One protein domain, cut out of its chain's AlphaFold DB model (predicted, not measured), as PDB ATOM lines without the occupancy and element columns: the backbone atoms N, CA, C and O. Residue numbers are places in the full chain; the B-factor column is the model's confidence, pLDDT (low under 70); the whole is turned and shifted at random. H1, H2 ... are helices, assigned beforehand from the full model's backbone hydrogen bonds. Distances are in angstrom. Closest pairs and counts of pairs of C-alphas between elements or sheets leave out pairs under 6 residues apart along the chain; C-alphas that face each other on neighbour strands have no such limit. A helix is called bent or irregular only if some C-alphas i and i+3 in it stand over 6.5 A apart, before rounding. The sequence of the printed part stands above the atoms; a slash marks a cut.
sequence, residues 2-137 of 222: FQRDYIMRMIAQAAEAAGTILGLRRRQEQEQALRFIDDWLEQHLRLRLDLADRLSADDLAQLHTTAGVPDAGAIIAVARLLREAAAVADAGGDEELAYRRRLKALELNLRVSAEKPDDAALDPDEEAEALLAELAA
ATOM      1  N   PHE A   2      13.616  -9.936   6.124       72.75
ATOM      2  CA  PHE A   2      13.905  -9.334   4.806       72.75
ATOM      3  C   PHE A   2      13.262  -9.993   3.568       72.75
ATOM      4  O   PHE A   2      12.822  -9.275   2.677       72.75
ATOM      5  N   GLN A   3      13.189 -11.327   3.493       79.06
ATOM      6  CA  GLN A   3      12.621 -12.014   2.321       79.06
ATOM      7  C   GLN A   3      11.100 -11.830   2.210       79.06
ATOM      8  O   GLN A   3      10.605 -11.504   1.138       79.06
ATOM      9  N   ARG A   4      10.363 -11.975   3.322       82.75
ATOM     10  CA  ARG A   4       8.905 -11.763   3.346       82.75
ATOM     11  C   ARG A   4       8.561 -10.309   3.027       82.75
ATOM     12  O   ARG A   4       7.682 -10.064   2.210       82.75
ATOM     13  N   ASP A   5       9.302  -9.363   3.600       86.38
ATOM     14  CA  ASP A   5       9.100  -7.932   3.346       86.38
ATOM     15  C   ASP A   5       9.360  -7.577   1.875       86.38
ATOM     16  O   ASP A   5       8.632  -6.783   1.282       86.38
ATOM     17  N   TYR A   6      10.378  -8.191   1.264       89.00
ATOM     18  CA  TYR A   6      10.658  -8.034  -0.159       89.00
ATOM     19  C   TYR A   6       9.532  -8.599  -1.037       89.00
ATOM     20  O   TYR A   6       9.058  -7.879  -1.915       89.00
ATOM     21  N   ILE A   7       9.077  -9.832  -0.777       89.69
ATOM     22  CA  ILE A   7       7.982 -10.468  -1.528       89.69
ATOM     23  C   ILE A   7       6.727  -9.595  -1.463       89.69
ATOM     24  O   ILE A   7       6.186  -9.216  -2.498       89.69
ATOM     25  N   MET A   8       6.313  -9.196  -0.258       90.94
ATOM     26  CA  MET A   8       5.130  -8.352  -0.062       90.94
ATOM     27  C   MET A   8       5.251  -7.005  -0.774       90.94
ATOM     28  O   MET A   8       4.289  -6.532  -1.379       90.94
ATOM     29  N   ARG A   9       6.440  -6.392  -0.749       92.69
ATOM     30  CA  ARG A   9       6.690  -5.145  -1.474       92.69
ATOM     31  C   ARG A   9       6.579  -5.335  -2.985       92.69
ATOM     32  O   ARG A   9       5.973  -4.490  -3.634       92.69
ATOM     33  N   MET A  10       7.136  -6.416  -3.531       94.69
ATOM     34  CA  MET A  10       7.061  -6.705  -4.967       94.69
ATOM     35  C   MET A  10       5.608  -6.912  -5.416       94.69
ATOM     36  O   MET A  10       5.171  -6.319  -6.398       94.69
ATOM     37  N   ILE A  11       4.832  -7.671  -4.638       93.81
ATOM     38  CA  ILE A  11       3.398  -7.895  -4.873       93.81
ATOM     39  C   ILE A  11       2.629  -6.568  -4.843       93.81
ATOM     40  O   ILE A  11       1.852  -6.285  -5.754       93.81
ATOM     41  N   ALA A  12       2.865  -5.720  -3.837       95.00
ATOM     42  CA  ALA A  12       2.200  -4.420  -3.736       95.00
ATOM     43  C   ALA A  12       2.531  -3.498  -4.926       95.00
ATOM     44  O   ALA A  12       1.634  -2.863  -5.481       95.00
ATOM     45  N   GLN A  13       3.795  -3.465  -5.358       96.81
ATOM     46  CA  GLN A  13       4.230  -2.689  -6.526       96.81
ATOM     47  C   GLN A  13       3.586  -3.191  -7.825       96.81
ATOM     48  O   GLN A  13       3.170  -2.384  -8.658       96.81
ATOM     49  N   ALA A  14       3.458  -4.509  -7.993       97.31
ATOM     50  CA  ALA A  14       2.774  -5.095  -9.143       97.31
ATOM     51  C   ALA A  14       1.265  -4.790  -9.140       97.31
ATOM     52  O   ALA A  14       0.690  -4.510 -10.194       97.31
ATOM     53  N   ALA A  15       0.620  -4.779  -7.968       96.56
ATOM     54  CA  ALA A  15      -0.788  -4.399  -7.834       96.56
ATOM     55  C   ALA A  15      -1.028  -2.925  -8.217       96.56
ATOM     56  O   ALA A  15      -1.972  -2.612  -8.946       96.56
ATOM     57  N   GLU A  16      -0.148  -2.016  -7.785       98.00
ATOM     58  CA  GLU A  16      -0.196  -0.597  -8.165       98.00
ATOM     59  C   GLU A  16       0.010  -0.400  -9.679       98.00
ATOM     60  O   GLU A  16      -0.732   0.350 -10.331       98.00
ATOM     61  N   ALA A  17       0.969  -1.126 -10.260       98.25
ATOM     62  CA  ALA A  17       1.202  -1.145 -11.701       98.25
ATOM     63  C   ALA A  17      -0.049  -1.610 -12.463       98.25
ATOM     64  O   ALA A  17      -0.477  -0.945 -13.408       98.25
ATOM     65  N   ALA A  18      -0.694  -2.688 -12.009       97.75
ATOM     66  CA  ALA A  18      -1.937  -3.180 -12.597       97.75
ATOM     67  C   ALA A  18      -3.072  -2.145 -12.534       97.75
ATOM     68  O   ALA A  18      -3.774  -1.937 -13.525       97.75
ATOM     69  N   GLY A  19      -3.217  -1.425 -11.415       97.69
ATOM     70  CA  GLY A  19      -4.175  -0.320 -11.295       97.69
ATOM     71  C   GLY A  19      -3.919   0.803 -12.307       97.69
ATOM     72  O   GLY A  19      -4.856   1.314 -12.931       97.69
ATOM     73  N   THR A  20      -2.648   1.143 -12.535       98.25
ATOM     74  CA  THR A  20      -2.239   2.130 -13.547       98.25
ATOM     75  C   THR A  20      -2.583   1.658 -14.961       98.25
ATOM     76  O   THR A  20      -3.192   2.405 -15.735       98.25
ATOM     77  N   ILE A  21      -2.272   0.399 -15.285       98.12
ATOM     78  CA  ILE A  21      -2.563  -0.215 -16.588       98.12
ATOM     79  C   ILE A  21      -4.069  -0.264 -16.854       98.12
ATOM     80  O   ILE A  21      -4.516   0.113 -17.939       98.12
ATOM     81  N   LEU A  22      -4.875  -0.633 -15.855       96.62
ATOM     82  CA  LEU A  22      -6.332  -0.594 -15.949       96.62
ATOM     83  C   LEU A  22      -6.839   0.820 -16.287       96.62
ATOM     84  O   LEU A  22      -7.738   0.979 -17.115       96.62
ATOM     85  N   GLY A  23      -6.248   1.855 -15.684       97.50
ATOM     86  CA  GLY A  23      -6.560   3.254 -15.984       97.50
ATOM     87  C   GLY A  23      -6.215   3.673 -17.420       97.50
ATOM     88  O   GLY A  23      -6.977   4.424 -18.034       97.50
ATOM     89  N   LEU A  24      -5.097   3.190 -17.974       97.50
ATOM     90  CA  LEU A  24      -4.712   3.399 -19.381       97.50
ATOM     91  C   LEU A  24      -5.678   2.671 -20.331       97.50
ATOM     92  O   LEU A  24      -6.204   3.264 -21.274       97.50
ATOM     93  N   ARG A  25      -6.005   1.409 -20.031       95.56
ATOM     94  CA  ARG A  25      -6.951   0.590 -20.807       95.56
ATOM     95  C   ARG A  25      -8.342   1.216 -20.885       95.56
ATOM     96  O   ARG A  25      -8.924   1.269 -21.964       95.56
ATOM     97  N   ARG A  26      -8.861   1.754 -19.775       95.19
ATOM     98  CA  ARG A  26     -10.159   2.461 -19.747       95.19
ATOM     99  C   ARG A  26     -10.193   3.706 -20.639       95.19
ATOM    100  O   ARG A  26     -11.264   4.084 -21.097       95.19
ATOM    101  N   ARG A  27      -9.036   4.321 -20.897       96.56
ATOM    102  CA  ARG A  27      -8.870   5.449 -21.825       96.56
ATOM    103  C   ARG A  27      -8.549   5.009 -23.258       96.56
ATOM    104  O   ARG A  27      -8.301   5.858 -24.102       96.56
ATOM    105  N   GLN A  28      -8.569   3.702 -23.529       93.56
ATOM    106  CA  GLN A  28      -8.187   3.092 -24.808       93.56
ATOM    107  C   GLN A  28      -6.736   3.390 -25.227       93.56
ATOM    108  O   GLN A  28      -6.380   3.315 -26.399       93.56
ATOM    109  N   GLU A  29      -5.861   3.676 -24.262       96.38
ATOM    110  CA  GLU A  29      -4.454   4.011 -24.494       96.38
ATOM    111  C   GLU A  29      -3.583   2.735 -24.547       96.38
ATOM    112  O   GLU A  29      -2.658   2.553 -23.754       96.38
ATOM    113  N   GLN A  30      -3.889   1.819 -25.473       95.25
ATOM    114  CA  GLN A  30      -3.291   0.471 -25.538       95.25
ATOM    115  C   GLN A  30      -1.760   0.488 -25.679       95.25
ATOM    116  O   GLN A  30      -1.061  -0.181 -24.922       95.25
ATOM    117  N   GLU A  31      -1.216   1.300 -26.591       96.69
ATOM    118  CA  GLU A  31       0.238   1.415 -26.763       96.69
ATOM    119  C   GLU A  31       0.939   1.927 -25.500       96.69
ATOM    120  O   GLU A  31       2.054   1.519 -25.188       96.69
ATOM    121  N   GLN A  32       0.296   2.844 -24.776       98.00
ATOM    122  CA  GLN A  32       0.857   3.420 -23.556       98.00
ATOM    123  C   GLN A  32       0.823   2.394 -22.424       98.00
ATOM    124  O   GLN A  32       1.783   2.310 -21.666       98.00
ATOM    125  N   ALA A  33      -0.231   1.573 -22.357       98.19
ATOM    126  CA  ALA A  33      -0.306   0.437 -21.446       98.19
ATOM    127  C   ALA A  33       0.818  -0.579 -21.707       98.19
ATOM    128  O   ALA A  33       1.503  -0.962 -20.766       98.19
ATOM    129  N   LEU A  34       1.058  -0.966 -22.966       97.94
ATOM    130  CA  LEU A  34       2.141  -1.900 -23.307       97.94
ATOM    131  C   LEU A  34       3.527  -1.327 -22.998       97.94
ATOM    132  O   LEU A  34       4.336  -2.020 -22.390       97.94
ATOM    133  N   ARG A  35       3.781  -0.055 -23.343       98.38
ATOM    134  CA  ARG A  35       5.042   0.620 -22.987       98.38
ATOM    135  C   ARG A  35       5.260   0.646 -21.475       98.38
ATOM    136  O   ARG A  35       6.345   0.323 -21.017       98.38
ATOM    137  N   PHE A  36       4.218   0.965 -20.706       98.62
ATOM    138  CA  PHE A  36       4.296   0.958 -19.246       98.62
ATOM    139  C   PHE A  36       4.605  -0.440 -18.688       98.62
ATOM    140  O   PHE A  36       5.413  -0.556 -17.771       98.62
ATOM    141  N   ILE A  37       3.990  -1.494 -19.238       98.56
ATOM    142  CA  ILE A  37       4.275  -2.882 -18.844       98.56
ATOM    143  C   ILE A  37       5.745  -3.224 -19.106       98.56
ATOM    144  O   ILE A  37       6.413  -3.717 -18.199       98.56
ATOM    145  N   ASP A  38       6.254  -2.938 -20.307       98.25
ATOM    146  CA  ASP A  38       7.653  -3.197 -20.669       98.25
ATOM    147  C   ASP A  38       8.629  -2.440 -19.760       98.25
ATOM    148  O   ASP A  38       9.545  -3.045 -19.202       98.25
ATOM    149  N   ASP A  39       8.406  -1.139 -19.555       98.38
ATOM    150  CA  ASP A  39       9.257  -0.309 -18.697       98.38
ATOM    151  C   ASP A  39       9.258  -0.824 -17.247       98.38
ATOM    152  O   ASP A  39      10.309  -0.890 -16.599       98.38
ATOM    153  N   TRP A  40       8.091  -1.232 -16.733       98.62
ATOM    154  CA  TRP A  40       7.966  -1.758 -15.377       98.62
ATOM    155  C   TRP A  40       8.716  -3.084 -15.209       98.62
ATOM    156  O   TRP A  40       9.487  -3.224 -14.250       98.62
ATOM    157  N   LEU A  41       8.527  -4.030 -16.140       98.06
ATOM    158  CA  LEU A  41       9.196  -5.334 -16.127       98.06
ATOM    159  C   LEU A  41      10.720  -5.177 -16.256       98.06
ATOM    160  O   LEU A  41      11.469  -5.805 -15.505       98.06
ATOM    161  N   GLU A  42      11.201  -4.293 -17.131       97.88
ATOM    162  CA  GLU A  42      12.636  -4.066 -17.331       97.88
ATOM    163  C   GLU A  42      13.275  -3.429 -16.087       97.88
ATOM    164  O   GLU A  42      14.360  -3.826 -15.634       97.88
ATOM    165  N   GLN A  43      12.589  -2.457 -15.480       97.75
ATOM    166  CA  GLN A  43      13.085  -1.754 -14.303       97.75
ATOM    167  C   GLN A  43      13.171  -2.662 -13.070       97.75
ATOM    168  O   GLN A  43      14.177  -2.596 -12.356       97.75
ATOM    169  N   HIS A  44      12.140  -3.473 -12.815       96.62
ATOM    170  CA  HIS A  44      12.017  -4.250 -11.574       96.62
ATOM    171  C   HIS A  44      12.559  -5.671 -11.702       96.62
ATOM    172  O   HIS A  44      13.138  -6.182 -10.745       96.62
ATOM    173  N   LEU A  45      12.397  -6.293 -12.870       95.94
ATOM    174  CA  LEU A  45      12.634  -7.721 -13.077       95.94
ATOM    175  C   LEU A  45      13.667  -8.015 -14.173       95.94
ATOM    176  O   LEU A  45      14.002  -9.179 -14.371       95.94
ATOM    177  N   ARG A  46      14.208  -6.986 -14.853       96.50
ATOM    178  CA  ARG A  46      15.159  -7.137 -15.979       96.50
ATOM    179  C   ARG A  46      14.609  -8.046 -17.080       96.50
ATOM    180  O   ARG A  46      15.339  -8.832 -17.683       96.50
ATOM    181  N   LEU A  47      13.300  -7.956 -17.291       96.94
ATOM    182  CA  LEU A  47      12.541  -8.766 -18.228       96.94
ATOM    183  C   LEU A  47      11.790  -7.840 -19.182       96.94
ATOM    184  O   LEU A  47      11.225  -6.842 -18.760       96.94
ATOM    185  N   ARG A  48      11.724  -8.213 -20.457       96.69
ATOM    186  CA  ARG A  48      10.851  -7.564 -21.441       96.69
ATOM    187  C   ARG A  48       9.638  -8.434 -21.738       96.69
ATOM    188  O   ARG A  48       9.755  -9.663 -21.727       96.69
ATOM    189  N   LEU A  49       8.507  -7.823 -22.086       96.94
ATOM    190  CA  LEU A  49       7.275  -8.542 -22.409       96.94
ATOM    191  C   LEU A  49       7.456  -9.467 -23.619       96.94
ATOM    192  O   LEU A  49       6.975 -10.594 -23.598       96.94
ATOM    193  N   ASP A  50       8.218  -9.054 -24.636       96.56
ATOM    194  CA  ASP A  50       8.465  -9.898 -25.813       96.56
ATOM    195  C   ASP A  50       9.311 -11.141 -25.500       96.56
ATOM    196  O   ASP A  50       9.147 -12.180 -26.143       96.56
ATOM    197  N   LEU A  51      10.199 -11.061 -24.502       96.62
ATOM    198  CA  LEU A  51      10.909 -12.231 -23.990       96.62
ATOM    199  C   LEU A  51       9.956 -13.115 -23.174       96.62
ATOM    200  O   LEU A  51       9.945 -14.330 -23.366       96.62
ATOM    201  N   ALA A  52       9.111 -12.507 -22.337       96.88
ATOM    202  CA  ALA A  52       8.093 -13.222 -21.574       96.88
ATOM    203  C   ALA A  52       7.090 -13.967 -22.466       96.88
ATOM    204  O   ALA A  52       6.683 -15.080 -22.140       96.88
ATOM    205  N   ASP A  53       6.743 -13.419 -23.628       96.38
ATOM    206  CA  ASP A  53       5.876 -14.082 -24.603       96.38
ATOM    207  C   ASP A  53       6.543 -15.322 -25.233       96.38
ATOM    208  O   ASP A  53       5.850 -16.308 -25.496       96.38
ATOM    209  N   ARG A  54       7.871 -15.316 -25.429       96.56
ATOM    210  CA  ARG A  54       8.624 -16.417 -26.069       96.56
ATOM    211  C   ARG A  54       8.988 -17.565 -25.130       96.56
ATOM    212  O   ARG A  54       9.107 -18.694 -25.592       96.56
ATOM    213  N   LEU A  55       9.206 -17.280 -23.850       96.81
ATOM    214  CA  LEU A  55       9.610 -18.284 -22.862       96.81
ATOM    215  C   LEU A  55       8.423 -19.120 -22.374       96.81
ATOM    216  O   LEU A  55       7.294 -18.634 -22.339       96.81
ATOM    217  N   SER A  56       8.672 -20.362 -21.961       95.69
ATOM    218  CA  SER A  56       7.675 -21.143 -21.217       95.69
ATOM    219  C   SER A  56       7.450 -20.548 -19.813       95.69
ATOM    220  O   SER A  56       8.276 -19.766 -19.329       95.69
ATOM    221  N   ALA A  57       6.347 -20.894 -19.136       95.12
ATOM    222  CA  ALA A  57       6.173 -20.504 -17.731       95.12
ATOM    223  C   ALA A  57       7.286 -21.090 -16.846       95.12
ATOM    224  O   ALA A  57       7.763 -20.424 -15.927       95.12
ATOM    225  N   ASP A  58       7.745 -22.303 -17.163       93.56
ATOM    226  CA  ASP A  58       8.878 -22.965 -16.518       93.56
ATOM    227  C   ASP A  58      10.158 -22.136 -16.633       93.56
ATOM    228  O   ASP A  58      10.780 -21.825 -15.617       93.56
ATOM    229  N   ASP A  59      10.521 -21.715 -17.846       96.19
ATOM    230  CA  ASP A  59      11.721 -20.907 -18.077       96.19
ATOM    231  C   ASP A  59      11.617 -19.532 -17.405       96.19
ATOM    232  O   ASP A  59      12.594 -19.045 -16.834       96.19
ATOM    233  N   LEU A  60      10.429 -18.914 -17.410       95.94
ATOM    234  CA  LEU A  60      10.199 -17.651 -16.703       95.94
ATOM    235  C   LEU A  60      10.367 -17.788 -15.192       95.94
ATOM    236  O   LEU A  60      11.006 -16.944 -14.564       95.94
ATOM    237  N   ALA A  61       9.827 -18.854 -14.604       94.00
ATOM    238  CA  ALA A  61      10.020 -19.133 -13.190       94.00
ATOM    239  C   ALA A  61      11.502 -19.403 -12.874       94.00
ATOM    240  O   ALA A  61      12.008 -18.938 -11.850       94.00
ATOM    241  N   GLN A  62      12.222 -20.097 -13.763       94.56
ATOM    242  CA  GLN A  62      13.655 -20.363 -13.601       94.56
ATOM    243  C   GLN A  62      14.514 -19.096 -13.665       94.56
ATOM    244  O   GLN A  62      15.450 -18.970 -12.876       94.56
ATOM    245  N   LEU A  63      14.181 -18.120 -14.518       94.94
ATOM    246  CA  LEU A  63      14.870 -16.819 -14.537       94.94
ATOM    247  C   LEU A  63      14.811 -16.097 -13.185       94.94
ATOM    248  O   LEU A  63      15.746 -15.386 -12.818       94.94
ATOM    249  N   HIS A  64      13.732 -16.311 -12.435       92.69
ATOM    250  CA  HIS A  64      13.519 -15.744 -11.108       92.69
ATOM    251  C   HIS A  64      13.780 -16.754  -9.982       92.69
ATOM    252  O   HIS A  64      13.295 -16.585  -8.869       92.69
ATOM    253  N   THR A  65      14.577 -17.793 -10.238       91.00
ATOM    254  CA  THR A  65      14.979 -18.784  -9.234       91.00
ATOM    255  C   THR A  65      16.474 -18.673  -8.956       91.00
ATOM    256  O   THR A  65      17.305 -18.799  -9.850       91.00
ATOM    257  N   THR A  66      16.847 -18.463  -7.692       88.25
ATOM    258  CA  THR A  66      18.259 -18.370  -7.281       88.25
ATOM    259  C   THR A  66      18.600 -19.514  -6.340       88.25
ATOM    260  O   THR A  66      17.960 -19.684  -5.307       88.25
ATOM    261  N   ALA A  67      19.622 -20.304  -6.687       87.81
ATOM    262  CA  ALA A  67      20.062 -21.464  -5.902       87.81
ATOM    263  C   ALA A  67      18.917 -22.445  -5.550       87.81
ATOM    264  O   ALA A  67      18.889 -23.015  -4.462       87.81
ATOM    265  N   GLY A  68      17.966 -22.623  -6.475       83.94
ATOM    266  CA  GLY A  68      16.802 -23.501  -6.303       83.94
ATOM    267  C   GLY A  68      15.655 -22.906  -5.482       83.94
ATOM    268  O   GLY A  68      14.651 -23.584  -5.291       83.94
ATOM    269  N   VAL A  69      15.774 -21.660  -5.015       85.00
ATOM    270  CA  VAL A  69      14.710 -20.953  -4.291       85.00
ATOM    271  C   VAL A  69      14.006 -19.985  -5.251       85.00
ATOM    272  O   VAL A  69      14.665 -19.066  -5.752       85.00
ATOM    273  N   PRO A  70      12.706 -20.178  -5.542       89.19
ATOM    274  CA  PRO A  70      11.957 -19.278  -6.411       89.19
ATOM    275  C   PRO A  70      11.701 -17.933  -5.720       89.19
ATOM    276  O   PRO A  70      11.301 -17.875  -4.554       89.19
ATOM    277  N   ASP A  71      11.886 -16.835  -6.449       92.56
ATOM    278  CA  ASP A  71      11.397 -15.518  -6.048       92.56
ATOM    279  C   ASP A  71       9.890 -15.442  -6.328       92.56
ATOM    280  O   ASP A  71       9.442 -15.011  -7.393       92.56
ATOM    281  N   ALA A  72       9.098 -15.889  -5.351       92.69
ATOM    282  CA  ALA A  72       7.641 -15.882  -5.443       92.69
ATOM    283  C   ALA A  72       7.081 -14.478  -5.726       92.69
ATOM    284  O   ALA A  72       6.142 -14.348  -6.506       92.69
ATOM    285  N   GLY A  73       7.674 -13.420  -5.161       94.06
ATOM    286  CA  GLY A  73       7.228 -12.046  -5.392       94.06
ATOM    287  C   GLY A  73       7.403 -11.622  -6.849       94.06
ATOM    288  O   GLY A  73       6.478 -11.066  -7.442       94.06
ATOM    289  N   ALA A  74       8.562 -11.925  -7.440       95.62
ATOM    290  CA  ALA A  74       8.818 -11.675  -8.857       95.62
ATOM    291  C   ALA A  74       7.881 -12.489  -9.758       95.62
ATOM    292  O   ALA A  74       7.287 -11.934 -10.678       95.62
ATOM    293  N   ILE A  75       7.699 -13.781  -9.478       96.44
ATOM    294  CA  ILE A  75       6.839 -14.655 -10.289       96.44
ATOM    295  C   ILE A  75       5.369 -14.202 -10.239       96.44
ATOM    296  O   ILE A  75       4.733 -14.112 -11.291       96.44
ATOM    297  N   ILE A  76       4.847 -13.847  -9.055       96.19
ATOM    298  CA  ILE A  76       3.494 -13.276  -8.897       96.19
ATOM    299  C   ILE A  76       3.368 -11.979  -9.702       96.19
ATOM    300  O   ILE A  76       2.378 -11.779 -10.409       96.19
ATOM    301  N   ALA A  77       4.379 -11.109  -9.643       96.81
ATOM    302  CA  ALA A  77       4.383  -9.877 -10.417       96.81
ATOM    303  C   ALA A  77       4.344 -10.149 -11.930       96.81
ATOM    304  O   ALA A  77       3.481  -9.605 -12.616       96.81
ATOM    305  N   VAL A  78       5.205 -11.031 -12.456       98.12
ATOM    306  CA  VAL A  78       5.188 -11.408 -13.883       98.12
ATOM    307  C   VAL A  78       3.816 -11.944 -14.284       98.12
ATOM    308  O   VAL A  78       3.261 -11.490 -15.284       98.12
ATOM    309  N   ALA A  79       3.241 -12.857 -13.499       97.88
ATOM    310  CA  ALA A  79       1.924 -13.421 -13.775       97.88
ATOM    311  C   ALA A  79       0.841 -12.331 -13.849       97.88
ATOM    312  O   ALA A  79       0.045 -12.299 -14.792       97.88
ATOM    313  N   ARG A  80       0.855 -11.377 -12.908       98.00
ATOM    314  CA  ARG A  80      -0.090 -10.257 -12.901       98.00
ATOM    315  C   ARG A  80       0.068  -9.352 -14.123       98.00
ATOM    316  O   ARG A  80      -0.930  -8.988 -14.747       98.00
ATOM    317  N   LEU A  81       1.301  -8.990 -14.475       98.44
ATOM    318  CA  LEU A  81       1.577  -8.127 -15.624       98.44
ATOM    319  C   LEU A  81       1.251  -8.831 -16.953       98.44
ATOM    320  O   LEU A  81       0.742  -8.182 -17.867       98.44
ATOM    321  N   LEU A  82       1.446 -10.152 -17.052       98.69
ATOM    322  CA  LEU A  82       0.999 -10.952 -18.198       98.69
ATOM    323  C   LEU A  82      -0.528 -10.963 -18.332       98.69
ATOM    324  O   LEU A  82      -1.028 -10.804 -19.446       98.69
ATOM    325  N   ARG A  83      -1.279 -11.085 -17.229       98.44
ATOM    326  CA  ARG A  83      -2.751 -10.990 -17.253       98.44
ATOM    327  C   ARG A  83      -3.225  -9.613 -17.728       98.44
ATOM    328  O   ARG A  83      -4.135  -9.530 -18.550       98.44
ATOM    329  N   GLU A  84      -2.581  -8.530 -17.290       98.56
ATOM    330  CA  GLU A  84      -2.889  -7.191 -17.813       98.56
ATOM    331  C   GLU A  84      -2.530  -7.049 -19.297       98.56
ATOM    332  O   GLU A  84      -3.333  -6.536 -20.076       98.56
ATOM    333  N   ALA A  85      -1.368  -7.554 -19.719       98.50
ATOM    334  CA  ALA A  85      -0.957  -7.570 -21.123       98.50
ATOM    335  C   ALA A  85      -1.909  -8.402 -22.001       98.50
ATOM    336  O   ALA A  85      -2.147  -8.047 -23.158       98.50
ATOM    337  N   ALA A  86      -2.471  -9.489 -21.466       98.44
ATOM    338  CA  ALA A  86      -3.514 -10.263 -22.128       98.44
ATOM    339  C   ALA A  86      -4.765  -9.413 -22.345       98.44
ATOM    340  O   ALA A  86      -5.308  -9.355 -23.440       98.44
ATOM    341  N   ALA A  87      -5.177  -8.685 -21.313       98.00
ATOM    342  CA  ALA A  87      -6.367  -7.858 -21.357       98.00
ATOM    343  C   ALA A  87      -6.196  -6.585 -22.219       98.00
ATOM    344  O   ALA A  87      -7.189  -5.982 -22.634       98.00
ATOM    345  N   VAL A  88      -4.953  -6.165 -22.505       98.12
ATOM    346  CA  VAL A  88      -4.643  -5.186 -23.563       98.12
ATOM    347  C   VAL A  88      -4.755  -5.820 -24.953       98.12
ATOM    348  O   VAL A  88      -5.357  -5.204 -25.829       98.12
ATOM    349  N   ALA A  89      -4.212  -7.027 -25.154       97.69
ATOM    350  CA  ALA A  89      -4.292  -7.745 -26.433       97.69
ATOM    351  C   ALA A  89      -5.748  -8.026 -26.839       97.69
ATOM    352  O   ALA A  89      -6.145  -7.727 -27.961       97.69
ATOM    353  N   ASP A  90      -6.562  -8.468 -25.882       96.25
ATOM    354  CA  ASP A  90      -7.999  -8.717 -26.035       96.25
ATOM    355  C   ASP A  90      -8.751  -7.450 -26.480       96.25
ATOM    356  O   ASP A  90      -9.498  -7.448 -27.454       96.25
ATOM    357  N   ALA A  91      -8.464  -6.307 -25.843       94.94
ATOM    358  CA  ALA A  91      -9.030  -5.015 -26.241       94.94
ATOM    359  C   ALA A  91      -8.560  -4.544 -27.633       94.94
ATOM    360  O   ALA A  91      -9.215  -3.698 -28.247       94.94
ATOM    361  N   GLY A  92      -7.420  -5.049 -28.109       93.25
ATOM    362  CA  GLY A  92      -6.896  -4.837 -29.458       93.25
ATOM    363  C   GLY A  92      -7.412  -5.843 -30.493       93.25
ATOM    364  O   GLY A  92      -7.100  -5.684 -31.672       93.25
ATOM    365  N   GLY A  93      -8.199  -6.844 -30.081       95.94
ATOM    366  CA  GLY A  93      -8.739  -7.897 -30.947       95.94
ATOM    367  C   GLY A  93      -7.793  -9.074 -31.208       95.94
ATOM    368  O   GLY A  93      -8.069  -9.874 -32.097       95.94
ATOM    369  N   ASP A  94      -6.689  -9.193 -30.467       97.06
ATOM    370  CA  ASP A  94      -5.765 -10.333 -30.552       97.06
ATOM    371  C   ASP A  94      -6.075 -11.351 -29.440       97.06
ATOM    372  O   ASP A  94      -5.397 -11.433 -28.409       97.06
ATOM    373  N   GLU A  95      -7.164 -12.095 -29.644       96.00
ATOM    374  CA  GLU A  95      -7.667 -13.099 -28.697       96.00
ATOM    375  C   GLU A  95      -6.666 -14.244 -28.476       96.00
ATOM    376  O   GLU A  95      -6.533 -14.741 -27.359       96.00
ATOM    377  N   GLU A  96      -5.907 -14.631 -29.506       96.12
ATOM    378  CA  GLU A  96      -4.915 -15.707 -29.417       96.12
ATOM    379  C   GLU A  96      -3.735 -15.307 -28.520       96.12
ATOM    380  O   GLU A  96      -3.294 -16.080 -27.661       96.12
ATOM    381  N   LEU A  97      -3.215 -14.086 -28.678       97.06
ATOM    382  CA  LEU A  97      -2.183 -13.566 -27.785       97.06
ATOM    383  C   LEU A  97      -2.715 -13.385 -26.359       97.06
ATOM    384  O   LEU A  97      -2.002 -13.691 -25.398       97.06
ATOM    385  N   ALA A  98      -3.959 -12.922 -26.208       97.81
ATOM    386  CA  ALA A  98      -4.601 -12.807 -24.904       97.81
ATOM    387  C   ALA A  98      -4.720 -14.173 -24.209       97.81
ATOM    388  O   ALA A  98      -4.325 -14.308 -23.049       97.81
ATOM    389  N   TYR A  99      -5.184 -15.195 -24.928       97.56
ATOM    390  CA  TYR A  99      -5.260 -16.576 -24.453       97.56
ATOM    391  C   TYR A  99      -3.891 -17.086 -23.984       97.56
ATOM    392  O   TYR A  99      -3.745 -17.474 -22.823       97.56
ATOM    393  N   ARG A 100      -2.853 -16.994 -24.829       96.94
ATOM    394  CA  ARG A 100      -1.498 -17.468 -24.480       96.94
ATOM    395  C   ARG A 100      -0.932 -16.781 -23.236       96.94
ATOM    396  O   ARG A 100      -0.267 -17.424 -22.424       96.94
ATOM    397  N   ARG A 101      -1.193 -15.483 -23.061       98.12
ATOM    398  CA  ARG A 101      -0.746 -14.725 -21.882       98.12
ATOM    399  C   ARG A 101      -1.527 -15.088 -20.617       98.12
ATOM    400  O   ARG A 101      -0.901 -15.242 -19.571       98.12
ATOM    401  N   ARG A 102      -2.853 -15.272 -20.702       98.38
ATOM    402  CA  ARG A 102      -3.689 -15.752 -19.580       98.38
ATOM    403  C   ARG A 102      -3.262 -17.143 -19.123       98.38
ATOM    404  O   ARG A 102      -3.071 -17.353 -17.931       98.38
ATOM    405  N   LEU A 103      -3.048 -18.055 -20.068       97.50
ATOM    406  CA  LEU A 103      -2.588 -19.413 -19.794       97.50
ATOM    407  C   LEU A 103      -1.236 -19.412 -19.063       97.50
ATOM    408  O   LEU A 103      -1.085 -20.038 -18.018       97.50
ATOM    409  N   LYS A 104      -0.276 -18.619 -19.550       97.69
ATOM    410  CA  LYS A 104       1.039 -18.482 -18.910       97.69
ATOM    411  C   LYS A 104       0.953 -17.844 -17.522       97.69
ATOM    412  O   LYS A 104       1.648 -18.268 -16.603       97.69
ATOM    413  N   ALA A 105       0.086 -16.846 -17.343       98.25
ATOM    414  CA  ALA A 105      -0.184 -16.266 -16.032       98.25
ATOM    415  C   ALA A 105      -0.797 -17.295 -15.066       98.25
ATOM    416  O   ALA A 105      -0.435 -17.311 -13.888       98.25
ATOM    417  N   LEU A 106      -1.686 -18.169 -15.548       98.12
ATOM    418  CA  LEU A 106      -2.273 -19.245 -14.752       98.12
ATOM    419  C   LEU A 106      -1.184 -20.225 -14.303       98.12
ATOM    420  O   LEU A 106      -1.023 -20.432 -13.103       98.12
ATOM    421  N   GLU A 107      -0.376 -20.736 -15.233       96.75
ATOM    422  CA  GLU A 107       0.748 -21.640 -14.940       96.75
ATOM    423  C   GLU A 107       1.697 -21.085 -13.869       96.75
ATOM    424  O   GLU A 107       2.072 -21.798 -12.934       96.75
ATOM    425  N   LEU A 108       2.061 -19.802 -13.969       96.31
ATOM    426  CA  LEU A 108       2.921 -19.148 -12.983       96.31
ATOM    427  C   LEU A 108       2.257 -19.087 -11.601       96.31
ATOM    428  O   LEU A 108       2.906 -19.451 -10.621       96.31
ATOM    429  N   ASN A 109       0.977 -18.702 -11.516       95.88
ATOM    430  CA  ASN A 109       0.235 -18.649 -10.249       95.88
ATOM    431  C   ASN A 109       0.114 -20.031  -9.582       95.88
ATOM    432  O   ASN A 109       0.374 -20.157  -8.383       95.88
ATOM    433  N   LEU A 110      -0.184 -21.090 -10.346       94.88
ATOM    434  CA  LEU A 110      -0.239 -22.463  -9.819       94.88
ATOM    435  C   LEU A 110       1.096 -22.901  -9.194       94.88
ATOM    436  O   LEU A 110       1.109 -23.676  -8.230       94.88
ATOM    437  N   ARG A 111       2.215 -22.391  -9.723       91.69
ATOM    438  CA  ARG A 111       3.580 -22.700  -9.275       91.69
ATOM    439  C   ARG A 111       3.930 -22.073  -7.929       91.69
ATOM    440  O   ARG A 111       4.594 -22.709  -7.116       91.69
ATOM    441  N   VAL A 112       3.478 -20.843  -7.692       91.31
ATOM    442  CA  VAL A 112       3.744 -20.084  -6.453       91.31
ATOM    443  C   VAL A 112       2.626 -20.182  -5.421       91.31
ATOM    444  O   VAL A 112       2.780 -19.683  -4.313       91.31
ATOM    445  N   SER A 113       1.526 -20.862  -5.744       89.12
ATOM    446  CA  SER A 113       0.387 -21.095  -4.846       89.12
ATOM    447  C   SER A 113       0.794 -21.630  -3.460       89.12
ATOM    448  O   SER A 113       0.218 -21.237  -2.450       89.12
ATOM    449  N   ALA A 114       1.820 -22.487  -3.377       81.81
ATOM    450  CA  ALA A 114       2.301 -23.024  -2.099       81.81
ATOM    451  C   ALA A 114       3.074 -21.998  -1.242       81.81
ATOM    452  O   ALA A 114       3.191 -22.177  -0.033       81.81
ATOM    453  N   GLU A 115       3.574 -20.927  -1.858       77.75
ATOM    454  CA  GLU A 115       4.360 -19.857  -1.230       77.75
ATOM    455  C   GLU A 115       3.477 -18.668  -0.799       77.75
ATOM    456  O   GLU A 115       3.984 -17.570  -0.552       77.75
ATOM    457  N   LYS A 116       2.152 -18.877  -0.732       67.94
ATOM    458  CA  LYS A 116       1.137 -17.863  -0.417       67.94
ATOM    459  C   LYS A 116       1.530 -17.017   0.805       67.94
ATOM    460  O   LYS A 116       1.560 -17.530   1.927       67.94
ATOM    461  N   PRO A 117       1.772 -15.707   0.632       65.62
ATOM    462  CA  PRO A 117       1.922 -14.795   1.754       65.62
ATOM    463  C   PRO A 117       0.540 -14.411   2.301       65.62
ATOM    464  O   PRO A 117      -0.335 -14.014   1.533       65.62
ATOM    465  N   ASP A 118       0.344 -14.477   3.622       68.44
ATOM    466  CA  ASP A 118      -0.884 -13.960   4.249       68.44
ATOM    467  C   ASP A 118      -1.069 -12.463   3.928       68.44
ATOM    468  O   ASP A 118      -0.096 -11.702   3.966       68.44
ATOM    469  N   ASP A 119      -2.314 -12.051   3.657       70.19
ATOM    470  CA  ASP A 119      -2.740 -10.664   3.398       70.19
ATOM    471  C   ASP A 119      -2.058  -9.969   2.196       70.19
ATOM    472  O   ASP A 119      -1.937  -8.740   2.148       70.19
ATOM    473  N   ALA A 120      -1.593 -10.738   1.207       78.31
ATOM    474  CA  ALA A 120      -1.027 -10.194  -0.025       78.31
ATOM    475  C   ALA A 120      -2.079  -9.447  -0.866       78.31
ATOM    476  O   ALA A 120      -3.207  -9.898  -1.026       78.31
ATOM    477  N   ALA A 121      -1.683  -8.321  -1.473       85.06
ATOM    478  CA  ALA A 121      -2.543  -7.564  -2.391       85.06
ATOM    479  C   ALA A 121      -2.873  -8.328  -3.690       85.06
ATOM    480  O   ALA A 121      -3.818  -7.966  -4.386       85.06
ATOM    481  N   LEU A 122      -2.072  -9.344  -4.020       89.75
ATOM    482  CA  LEU A 122      -2.311 -10.299  -5.096       89.75
ATOM    483  C   LEU A 122      -2.140 -11.698  -4.507       89.75
ATOM    484  O   LEU A 122      -1.028 -12.077  -4.133       89.75
ATOM    485  N   ASP A 123      -3.241 -12.435  -4.408       92.00
ATOM    486  CA  ASP A 123      -3.244 -13.825  -3.966       92.00
ATOM    487  C   ASP A 123      -3.155 -14.744  -5.197       92.00
ATOM    488  O   ASP A 123      -4.051 -14.702  -6.046       92.00
ATOM    489  N   PRO A 124      -2.103 -15.575  -5.325       93.38
ATOM    490  CA  PRO A 124      -1.949 -16.449  -6.482       93.38
ATOM    491  C   PRO A 124      -3.088 -17.463  -6.638       93.38
ATOM    492  O   PRO A 124      -3.413 -17.829  -7.766       93.38
ATOM    493  N   ASP A 125      -3.726 -17.904  -5.548       94.06
ATOM    494  CA  ASP A 125      -4.865 -18.820  -5.643       94.06
ATOM    495  C   ASP A 125      -6.113 -18.096  -6.175       94.06
ATOM    496  O   ASP A 125      -6.819 -18.638  -7.022       94.06
ATOM    497  N   GLU A 126      -6.382 -16.865  -5.726       94.31
ATOM    498  CA  GLU A 126      -7.517 -16.073  -6.229       94.31
ATOM    499  C   GLU A 126      -7.312 -15.654  -7.692       94.31
ATOM    500  O   GLU A 126      -8.244 -15.694  -8.499       94.31
ATOM    501  N   GLU A 127      -6.082 -15.287  -8.057       95.62
ATOM    502  CA  GLU A 127      -5.709 -14.971  -9.436       95.62
ATOM    503  C   GLU A 127      -5.846 -16.199 -10.349       95.62
ATOM    504  O   GLU A 127      -6.382 -16.070 -11.451       95.62
ATOM    505  N   ALA A 128      -5.433 -17.387  -9.889       96.31
ATOM    506  CA  ALA A 128      -5.599 -18.637 -10.632       96.31
ATOM    507  C   ALA A 128      -7.078 -19.000 -10.849       96.31
ATOM    508  O   ALA A 128      -7.455 -19.321 -11.974       96.31
ATOM    509  N   GLU A 129      -7.933 -18.888  -9.824       96.44
ATOM    510  CA  GLU A 129      -9.386 -19.102  -9.965       96.44
ATOM    511  C   GLU A 129     -10.002 -18.151 -10.995       96.44
ATOM    512  O   GLU A 129     -10.781 -18.559 -11.860       96.44
ATOM    513  N   ALA A 130      -9.638 -16.869 -10.933       97.06
ATOM    514  CA  ALA A 130     -10.165 -15.878 -11.858       97.06
ATOM    515  C   ALA A 130      -9.693 -16.132 -13.299       97.06
ATOM    516  O   ALA A 130     -10.480 -15.992 -14.235       97.06
ATOM    517  N   LEU A 131      -8.433 -16.538 -13.485       97.81
ATOM    518  CA  LEU A 131      -7.894 -16.917 -14.791       97.81
ATOM    519  C   LEU A 131      -8.550 -18.187 -15.341       97.81
ATOM    520  O   LEU A 131      -8.868 -18.220 -16.526       97.81
ATOM    521  N   LEU A 132      -8.808 -19.196 -14.506       96.38
ATOM    522  CA  LEU A 132      -9.561 -20.389 -14.910       96.38
ATOM    523  C   LEU A 132     -10.969 -20.031 -15.387       96.38
ATOM    524  O   LEU A 132     -11.403 -20.518 -16.427       96.38
ATOM    525  N   ALA A 133     -11.659 -19.129 -14.685       96.44
ATOM    526  CA  ALA A 133     -12.971 -18.649 -15.112       96.44
ATOM    527  C   ALA A 133     -12.911 -17.881 -16.448       96.44
ATOM    528  O   ALA A 133     -13.782 -18.062 -17.296       96.44
ATOM    529  N   GLU A 134     -11.882 -17.053 -16.664       95.88
ATOM    530  CA  GLU A 134     -11.656 -16.367 -17.948       95.88
ATOM    531  C   GLU A 134     -11.335 -17.338 -19.094       95.88
ATOM    532  O   GLU A 134     -11.683 -17.075 -20.245       95.88
ATOM    533  N   LEU A 135     -10.669 -18.450 -18.784       96.06
ATOM    534  CA  LEU A 135     -10.263 -19.470 -19.745       96.06
ATOM    535  C   LEU A 135     -11.322 -20.558 -19.960       96.06
ATOM    536  O   LEU A 135     -11.141 -21.381 -20.844       96.06
ATOM    537  N   ALA A 136     -12.443 -20.546 -19.234       91.94
ATOM    538  CA  ALA A 136     -13.439 -21.624 -19.255       91.94
ATOM    539  C   ALA A 136     -14.086 -21.887 -20.631       91.94
ATOM    540  O   ALA A 136     -14.630 -22.963 -20.861       91.94
ATOM    541  N   ALA A 137     -14.060 -20.907 -21.541       89.38
ATOM    542  CA  ALA A 137     -14.547 -21.064 -22.915       89.38
ATOM    543  C   ALA A 137     -13.517 -21.707 -23.864       89.38
ATOM    544  O   ALA A 137     -13.844 -21.996 -25.014       89.38
TER     545      ALA A 137
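AT A GLANCE: This is residues 2 to 137 of the 222 residues of an uncharacterized protein of Thermobacillus composti (strain DSM 18247 / JCM 13945 / KWC4) (UniProt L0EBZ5). Five helices, H1, H2, H5, H6 and H7, make an up-and-down bundle, each running against the one before it, with H5 in the middle between the hairpin of H1 and H2 and the helix H6. H7 packs on H6, and short H3 and H4 cross the side between H2 and H6. The 136 printed residues hold seven named helices, H1 to H7 in order, and no named strand: all helix. The whole is compact, with a radius of gyration of the C-alphas of 13.8 A and spans of 40 by 30 by 28 A.

HOW THE PARTS SIT: H1, residues 2 to 26, touches H2, residues 30 to 45, with residues 17 to 25 alone; the closest C-alphas, of Ile 21 and Ala 33, are 5.4 A apart in this hairpin. H3, residues 49 to 54, only just touches H2, with 3 pairs of C-alphas within 8 A, closest at Asp 38 and Leu 49, 5.6 A. H5, residues 72 to 91, touches H1, the same way at a shallow tilt of 8 degrees; the closest C-alphas are those of Ile 7 and Gly 73, 4.2 A. H5 and H6, residues 95 to 115, form a hairpin, closest at the C-alphas of Ala 86 and Ala 98, 3.9 A. H4, residues 57 to 63, touches residues 104 to 108 of H6 alone, at a steep tilt of 60 degrees, with the C-alphas of Ala 57 and Lys 104 closest at 5.6 A. H7, residues 124 to 135, touches H6, closest at the C-alphas of Asn 109 and Pro 124, 4.9 A, and is apart from H1. Every O i to N i+4 pair is within hydrogen-bond range in H1, H2, H3, H4, H5 and H7, and 15 of 17 in H6.

IN THESE COORDINATES: H1 begins at C-alpha 2 (13.905, -9.334, 4.806) and is 36.3 A long; H2 is 21.8 A, H5 28.8 A and H6 30.7 A. H6 is irregular, with C-alphas 111 and 114 7.3 A apart. H7 ends at C-alpha 135 (-10.263, -19.470, -19.745).

THE WHOLE: The C-alphas farthest apart, of Arg 27 and Ala 67, are 42.6 A apart. The printed part has no cut and no long link. Residues 116 to 118 have pLDDT under 70.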